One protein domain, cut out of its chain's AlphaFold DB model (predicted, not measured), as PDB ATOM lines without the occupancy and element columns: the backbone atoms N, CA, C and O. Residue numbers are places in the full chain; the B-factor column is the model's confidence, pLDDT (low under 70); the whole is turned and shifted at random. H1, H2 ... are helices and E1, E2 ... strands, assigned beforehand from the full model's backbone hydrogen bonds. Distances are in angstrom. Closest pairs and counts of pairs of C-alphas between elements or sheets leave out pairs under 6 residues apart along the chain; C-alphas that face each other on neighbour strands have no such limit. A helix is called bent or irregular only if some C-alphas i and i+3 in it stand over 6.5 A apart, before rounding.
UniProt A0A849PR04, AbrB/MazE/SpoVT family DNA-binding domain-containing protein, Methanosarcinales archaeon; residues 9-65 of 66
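Overview. This is residues 9 to 65 of the 66 residues of the protein "AbrB/MazE/SpoVT family DNA-binding domain-containing protein" of Methanosarcinales archaeon (UniProt A0A849PR04). An open, strung-out chain: a two-stranded hairpin of E1 and E2 at one end, the long helix H1 in the middle, and the short helix H2 at the far end, away from the hairpin. The hairpin is near the first part of H1, while residues 44 to 49, of which 44 to 47 belong to H1, and residues 55 to 61, of which 56 to 61 belong to H2, stand free. The printed part has 57 residues, with two named strands and then two named helices in the order E1, E2, H1, H2; the sheet, E1 - E2, is antiparallel, and the class is mixed, helices and strands. The whole is extended, with a radius of gyration of the C-alphas of 16.3 A, and flat, spanning 46 by 25 by 12 A.

Arrangement. Begin at the first printed residue with E1, residues 9 to 13, and go on to E2, residues 16 to 21. They form a hairpin over a tight link of 2 residues, antiparallel, with 163 degrees between their directions. Look at C-alphas 12 and 17, which face each other at 4.9 A. N 9 and O 20 are within hydrogen-bond range at 2.8 A, and so are N 18 and O 11 at 2.9 A. Next comes H1, residues 29 to 47, after a short link of 7 residues. E2 and H1 are near each other, with 6 pairs of C-alphas within 10 A, and E1 and H1 are apart. Last comes H2, residues 56 to 63, after a short link of 8 residues. H2 is apart from H1, from E1 and from E2. In H1 and H2 every O i to N i+4 pair is within hydrogen-bond range.

Along the chain. Find C-alpha 9 at (22.213, 39.264, -22.280), where E1 begins; from there it runs 12.8 A to Asn 13. E2 runs 16.7 A from Gln 16 to Lys 21. Find C-alpha 29 at (21.705, 28.398, -22.100); from there H1 runs 26.9 A to Glu 47. H2 runs 10.5 A from Thr 56 and ends at C-alpha 63, at (3.479, 8.345, -31.886). Neither helix is bent.

Size, cuts and confidence. The two C-alphas farthest apart are those of Ala 22 and Arg 57, at 45.8 A. From Val 9 to Lys 65, the first and last printed C-alphas, it is 39.0 A. The printed part has no cut, and no link between its named elements is long. Look in the B-factor column for the model's confidence: the mean pLDDT of the printed part is 80.2, and it is under 70 at residue 13, residue 16 and residues 24 to 28.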
ATOM      1  N   VAL A   9      21.596  39.840 -21.092       77.25
ATOM      2  CA  VAL A   9      22.213  39.264 -22.280       77.25
ATOM      3  C   VAL A   9      21.250  39.423 -23.440       77.25
ATOM      4  O   VAL A   9      20.081  39.039 -23.362       77.25
ATOM      5  N   ILE A  10      21.771  40.018 -24.508       76.75
ATOM      6  CA  ILE A  10      21.070  40.220 -25.768       76.75
ATOM      7  C   ILE A  10      21.692  39.271 -26.779       76.75
ATOM      8  O   ILE A  10      22.874  39.389 -27.102       76.75
ATOM      9  N   ILE A  11      20.893  38.335 -27.279       76.12
ATOM     10  CA  ILE A  11      21.300  37.418 -28.342       76.12
ATOM     11  C   ILE A  11      20.524  37.802 -29.589       76.12
ATOM     12  O   ILE A  11      19.291  37.822 -29.582       76.12
ATOM     13  N   LYS A  12      21.248  38.087 -30.668       72.38
ATOM     14  CA  LYS A  12      20.660  38.321 -31.982       72.38
ATOM     15  C   LYS A  12      20.877  37.084 -32.844       72.38
ATOM     16  O   LYS A  12      22.022  36.713 -33.091       72.38
ATOM     17  N   ASN A  13      19.792  36.472 -33.311       66.31
ATOM     18  CA  ASN A  13      19.834  35.344 -34.236       66.31
ATOM     19  C   ASN A  13      18.913  35.629 -35.430       66.31
ATOM     20  O   ASN A  13      17.701  35.450 -35.349       66.31
ATOM     21  N   GLY A  14      19.482  36.125 -36.530       73.56
ATOM     22  CA  GLY A  14      18.700  36.575 -37.685       73.56
ATOM     23  C   GLY A  14      17.768  37.740 -37.329       73.56
ATOM     24  O   GLY A  14      18.239  38.801 -36.906       73.56
ATOM     25  N   GLU A  15      16.462  37.528 -37.503       75.12
ATOM     26  CA  GLU A  15      15.387  38.470 -37.146       75.12
ATOM     27  C   GLU A  15      14.903  38.317 -35.693       75.12
ATOM     28  O   GLU A  15      14.162  39.164 -35.199       75.12
ATOM     29  N   GLN A  16      15.342  37.274 -34.979       61.88
ATOM     30  CA  GLN A  16      15.009  37.081 -33.573       61.88
ATOM     31  C   GLN A  16      15.965  37.831 -32.649       61.88
ATOM     32  O   GLN A  16      17.192  37.812 -32.809       61.88
ATOM     33  N   LEU A  17      15.373  38.438 -31.623       75.56
ATOM     34  CA  LEU A  17      16.076  39.149 -30.569       75.56
ATOM     35  C   LEU A  17      15.633  38.574 -29.223       75.56
ATOM     36  O   LEU A  17      14.477  38.709 -28.829       75.56
ATOM     37  N   ILE A  18      16.552  37.888 -28.545       74.38
ATOM     38  CA  ILE A  18      16.293  37.227 -27.264       74.38
ATOM     39  C   ILE A  18      16.934  38.071 -26.166       74.38
ATOM     40  O   ILE A  18      18.145  38.306 -26.183       74.38
ATOM     41  N   LEU A  19      16.112  38.513 -25.213       76.94
ATOM     42  CA  LEU A  19      16.541  39.204 -24.000       76.94
ATOM     43  C   LEU A  19      16.361  38.271 -22.800       76.94
ATOM     44  O   LEU A  19      15.241  37.855 -22.504       76.94
ATOM     45  N   LYS A  20      17.447  37.972 -22.083       74.31
ATOM     46  CA  LYS A  20      17.399  37.263 -20.794       74.31
ATOM     47  C   LYS A  20      18.243  37.983 -19.747       74.31
ATOM     48  O   LYS A  20      19.204  38.683 -20.071       74.31
ATOM     49  N   LYS A  21      17.896  37.787 -18.474       77.62
ATOM     50  CA  LYS A  21      18.740  38.196 -17.348       77.62
ATOM     51  C   LYS A  21      20.013  37.360 -17.355       77.62
ATOM     52  O   LYS A  21      19.952  36.148 -17.531       77.62
ATOM     53  N   ALA A  22      21.161  37.991 -17.133       70.50
ATOM     54  CA  ALA A  22      22.438  37.291 -17.025       70.50
ATOM     55  C   ALA A  22      22.455  36.305 -15.847       70.50
ATOM     56  O   ALA A  22      23.166  35.311 -15.888       70.50
ATOM     57  N   SER A  23      21.644  36.569 -14.822       71.38
ATOM     58  CA  SER A  23      21.423  35.692 -13.669       71.38
ATOM     59  C   SER A  23      20.680  34.397 -14.029       71.38
ATOM     60  O   SER A  23      20.857  33.398 -13.345       71.38
ATOM     61  N   ASP A  24      19.871  34.423 -15.095       69.81
ATOM     62  CA  ASP A  24      19.098  33.292 -15.637       69.81
ATOM     63  C   ASP A  24      19.870  32.520 -16.723       69.81
ATOM     64  O   ASP A  24      19.348  31.567 -17.303       69.81
ATOM     65  N   LEU A  25      21.109  32.929 -17.040       65.56
ATOM     66  CA  LEU A  25      22.015  32.113 -17.847       65.56
ATOM     67  C   LEU A  25      22.516  30.941 -17.005       65.56
ATOM     68  O   LEU A  25      23.643  30.924 -16.510       65.56
ATOM     69  N   ASP A  26      21.650  29.952 -16.848       63.56
ATOM     70  CA  ASP A  26      22.034  28.660 -16.314       63.56
ATOM     71  C   ASP A  26      22.924  27.911 -17.326       63.56
ATOM     72  O   ASP A  26      23.018  28.282 -18.505       63.56
ATOM     73  N   LYS A  27      23.583  26.826 -16.902       62.22
ATOM     74  CA  LYS A  27      24.505  26.055 -17.772       62.22
ATOM     75  C   LYS A  27      23.837  25.522 -19.050       62.22
ATOM     76  O   LYS A  27      24.533  25.204 -20.012       62.22
ATOM     77  N   ASN A  28      22.507  25.495 -19.077       65.62
ATOM     78  CA  ASN A  28      21.676  25.031 -20.186       65.62
ATOM     79  C   ASN A  28      21.317  26.133 -21.199       65.62
ATOM     80  O   ASN A  28      20.477  25.918 -22.066       65.62
ATOM     81  N   PHE A  29      21.961  27.302 -21.156       71.25
ATOM     82  CA  PHE A  29      21.705  28.398 -22.100       71.25
ATOM     83  C   PHE A  29      21.795  27.992 -23.583       71.25
ATOM     84  O   PHE A  29      21.022  28.465 -24.415       71.25
ATOM     85  N   ALA A  30      22.722  27.091 -23.922       70.06
ATOM     86  CA  ALA A  30      22.837  26.558 -25.277       70.06
ATOM     87  C   ALA A  30      21.621  25.697 -25.670       70.06
ATOM     88  O   ALA A  30      21.174  25.761 -26.816       70.06
ATOM     89  N   GLU A  31      21.064  24.930 -24.728       75.75
ATOM     90  CA  GLU A  31      19.835  24.158 -24.932       75.75
ATOM     91  C   GLU A  31      18.612  25.063 -25.039       75.75
ATOM     92  O   GLU A  31      17.826  24.886 -25.963       75.75
ATOM     93  N   ASP A  32      18.489  26.073 -24.175       73.31
ATOM     94  CA  ASP A  32      17.415  27.068 -24.246       73.31
ATOM     95  C   ASP A  32      17.399  27.782 -25.603       73.31
ATOM     96  O   ASP A  32      16.348  27.960 -26.223       73.31
ATOM     97  N   LEU A  33      18.579  28.177 -26.095       76.38
ATOM     98  CA  LEU A  33      18.717  28.822 -27.396       76.38
ATOM     99  C   LEU A  33      18.372  27.859 -28.539       76.38
ATOM    100  O   LEU A  33      17.685  28.236 -29.491       76.38
ATOM    101  N   ALA A  34      18.825  26.606 -28.450       80.31
ATOM    102  CA  ALA A  34      18.500  25.578 -29.432       80.31
ATOM    103  C   ALA A  34      17.001  25.248 -29.444       80.31
ATOM    104  O   ALA A  34      16.437  25.040 -30.521       80.31
ATOM    105  N   PHE A  35      16.358  25.230 -28.276       82.88
ATOM    106  CA  PHE A  35      14.924  25.037 -28.115       82.88
ATOM    107  C   PHE A  35      14.150  26.181 -28.769       82.88
ATOM    108  O   PHE A  35      13.351  25.925 -29.665       82.88
ATOM    109  N   ALA A  36      14.467  27.434 -28.425       82.19
ATOM    110  CA  ALA A  36      13.829  28.612 -29.013       82.19
ATOM    111  C   ALA A  36      13.915  28.614 -30.550       82.19
ATOM    112  O   ALA A  36      12.910  28.833 -31.227       82.19
ATOM    113  N   ARG A  37      15.092  28.282 -31.104       81.12
ATOM    114  CA  ARG A  37      15.297  28.166 -32.556       81.12
ATOM    115  C   ARG A  37      14.418  27.076 -33.176       81.12
ATOM    116  O   ARG A  37      13.752  27.323 -34.175       81.12
ATOM    117  N   ARG A  38      14.396  25.873 -32.586       84.69
ATOM    118  CA  ARG A  38      13.593  24.742 -33.089       84.69
ATOM    119  C   ARG A  38      12.098  25.045 -33.047       84.69
ATOM    120  O   ARG A  38      11.391  24.715 -33.995       84.69
ATOM    121  N   THR A  39      11.626  25.674 -31.972       86.25
ATOM    122  CA  THR A  39      10.227  26.080 -31.824       86.25
ATOM    123  C   THR A  39       9.837  27.109 -32.876       86.25
ATOM    124  O   THR A  39       8.783  26.970 -33.489       86.25
ATOM    125  N   GLU A  40      10.692  28.099 -33.145       83.94
ATOM    126  CA  GLU A  40      10.430  29.085 -34.195       83.94
ATOM    127  C   GLU A  40      10.398  28.443 -35.589       83.94
ATOM    128  O   GLU A  40       9.493  28.714 -36.374       83.94
ATOM    129  N   GLU A  41      11.344  27.553 -35.905       85.88
ATOM    130  CA  GLU A  41      11.339  26.824 -37.178       85.88
ATOM    131  C   GLU A  41      10.079  25.965 -37.346       85.88
ATOM    132  O   GLU A  41       9.496  25.931 -38.432       85.88
ATOM    133  N   ALA A  42       9.649  25.278 -36.285       86.31
ATOM    134  CA  ALA A  42       8.423  24.486 -36.292       86.31
ATOM    135  C   ALA A  42       7.180  25.367 -36.483       86.31
ATOM    136  O   ALA A  42       6.316  25.025 -37.291       86.31
ATOM    137  N   LEU A  43       7.122  26.518 -35.805       85.75
ATOM    138  CA  LEU A  43       6.037  27.485 -35.948       85.75
ATOM    139  C   LEU A  43       5.969  28.028 -37.378       85.75
ATOM    140  O   LEU A  43       4.920  27.940 -38.007       85.75
ATOM    141  N   LYS A  44       7.101  28.468 -37.942       87.06
ATOM    142  CA  LYS A  44       7.165  28.938 -39.334       87.06
ATOM    143  C   LYS A  44       6.712  27.860 -40.314       87.06
ATOM    144  O   LYS A  44       6.019  28.163 -41.277       87.06
ATOM    145  N   ARG A  45       7.084  26.592 -40.109       86.69
ATOM    146  CA  ARG A  45       6.603  25.486 -40.961       86.69
ATOM    147  C   ARG A  45       5.092  25.316 -40.869       86.69
ATOM    148  O   ARG A  45       4.453  25.149 -41.903       86.69
ATOM    149  N   TYR A  46       4.537  25.382 -39.663       86.44
ATOM    150  CA  TYR A  46       3.096  25.315 -39.450       86.44
ATOM    151  C   TYR A  46       2.364  26.470 -40.148       86.44
ATOM    152  O   TYR A  46       1.432  26.225 -40.909       86.44
ATOM    153  N   GLU A  47       2.837  27.708 -39.976       86.75
ATOM    154  CA  GLU A  47       2.266  28.905 -40.615       86.75
ATOM    155  C   GLU A  47       2.342  28.853 -42.147       86.75
ATOM    156  O   GLU A  47       1.420  29.287 -42.831       86.75
ATOM    157  N   ASN A  48       3.409  28.266 -42.698       90.62
ATOM    158  CA  ASN A  48       3.557  28.047 -44.139       90.62
ATOM    159  C   ASN A  48       2.753  26.841 -44.666       90.62
ATOM    160  O   ASN A  48       2.897  26.476 -45.832       90.62
ATOM    161  N   GLY A  49       1.940  26.186 -43.831       87.81
ATOM    162  CA  GLY A  49       1.135  25.031 -44.234       87.81
ATOM    163  C   GLY A  49       1.943  23.753 -44.479       87.81
ATOM    164  O   GLY A  49       1.426  22.799 -45.048       87.81
ATOM    165  N   LEU A  50       3.204  23.697 -44.042       88.25
ATOM    166  CA  LEU A  50       4.091  22.535 -44.187       88.25
ATOM    167  C   LEU A  50       3.861  21.491 -43.077       88.25
ATOM    168  O   LEU A  50       4.796  20.812 -42.647       88.25
ATOM    169  N   PHE A  51       2.626  21.383 -42.583       84.94
ATOM    170  CA  PHE A  51       2.223  20.379 -41.606       84.94
ATOM    171  C   PHE A  51       1.642  19.147 -42.303       84.94
ATOM    172  O   PHE A  51       1.104  19.215 -43.405       84.94
ATOM    173  N   LYS A  52       1.754  17.993 -41.645       84.44
ATOM    174  CA  LYS A  52       1.124  16.755 -42.096       84.44
ATOM    175  C   LYS A  52      -0.173  16.575 -41.320       84.44
ATOM    176  O   LYS A  52      -0.134  16.410 -40.103       84.44
ATOM    177  N   GLU A  53      -1.306  16.590 -42.012       87.50
ATOM    178  CA  GLU A  53      -2.568  16.156 -41.417       87.50
ATOM    179  C   GLU A  53      -2.606  14.635 -41.341       87.50
ATOM    180  O   GLU A  53      -2.307  13.927 -42.304       87.50
ATOM    181  N   LEU A  54      -2.966  14.137 -40.167       90.25
ATOM    182  CA  LEU A  54      -3.144  12.724 -39.889       90.25
ATOM    183  C   LEU A  54      -4.494  12.558 -39.205       90.25
ATOM    184  O   LEU A  54      -4.869  13.363 -38.351       90.25
ATOM    185  N   ASN A  55      -5.219  11.497 -39.551       92.50
ATOM    186  CA  ASN A  55      -6.358  11.096 -38.736       92.50
ATOM    187  C   ASN A  55      -5.858  10.508 -37.405       92.50
ATOM    188  O   ASN A  55      -4.690  10.146 -37.255       92.50
ATOM    189  N   THR A  56      -6.761  10.372 -36.437       89.50
ATOM    190  CA  THR A  56      -6.432   9.916 -35.079       89.50
ATOM    191  C   THR A  56      -5.708   8.568 -35.045       89.50
ATOM    192  O   THR A  56      -4.817   8.378 -34.222       89.50
ATOM    193  N   ARG A  57      -6.066   7.633 -35.935       91.62
ATOM    194  CA  ARG A  57      -5.458   6.299 -35.978       91.62
ATOM    195  C   ARG A  57      -4.027   6.362 -36.500       91.62
ATOM    196  O   ARG A  57      -3.137   5.784 -35.885       91.62
ATOM    197  N   ASP A  58      -3.809   7.078 -37.597       89.62
ATOM    198  CA  ASP A  58      -2.476   7.236 -38.182       89.62
ATOM    199  C   ASP A  58      -1.560   8.063 -37.270       89.62
ATOM    200  O   ASP A  58      -0.377   7.761 -37.148       89.62
ATOM    201  N   PHE A  59      -2.113   9.051 -36.560       91.06
ATOM    202  CA  PHE A  59      -1.382   9.807 -35.548       91.06
ATOM    203  C   PHE A  59      -0.919   8.921 -34.381       91.06
ATOM    204  O   PHE A  59       0.238   9.010 -33.976       91.06
ATOM    205  N   ALA A  60      -1.784   8.033 -33.874       90.56
ATOM    206  CA  ALA A  60      -1.428   7.105 -32.798       90.56
ATOM    207  C   ALA A  60      -0.300   6.141 -33.207       90.56
ATOM    208  O   ALA A  60       0.642   5.943 -32.444       90.56
ATOM    209  N   ILE A  61      -0.350   5.612 -34.435       90.75
ATOM    210  CA  ILE A  61       0.696   4.725 -34.970       90.75
ATOM    211  C   ILE A  61       2.036   5.460 -35.110       90.75
ATOM    212  O   ILE A  61       3.088   4.875 -34.870       90.75
ATOM    213  N   GLU A  62       2.026   6.730 -35.524       86.56
ATOM    214  CA  GLU A  62       3.255   7.520 -35.647       86.56
ATOM    215  C   GLU A  62       3.849   7.885 -34.280       86.56
ATOM    216  O   GLU A  62       5.070   7.892 -34.147       86.56
ATOM    217  N   LEU A  63       3.014   8.124 -33.259       86.31
ATOM    218  CA  LEU A  63       3.479   8.345 -31.886       86.31
ATOM    219  C   LEU A  63       4.176   7.116 -31.292       86.31
ATOM    220  O   LEU A  63       5.155   7.278 -30.578       86.31
ATOM    221  N   GLU A  64       3.716   5.900 -31.596       87.06
ATOM    222  CA  GLU A  64       4.366   4.667 -31.117       87.06
ATOM    223  C   GLU A  64       5.752   4.417 -31.740       87.06
ATOM    224  O   GLU A  64       6.514   3.594 -31.237       87.06
ATOM    225  N   LYS A  65       6.092   5.102 -32.841       82.56
ATOM    226  CA  LYS A  65       7.403   4.989 -33.506       82.56
ATOM    227  C   LYS A  65       8.436   6.001 -33.004       82.56
ATOM    228  O   LYS A  65       9.593   5.908 -33.421       82.56
TER     229      LYS A  65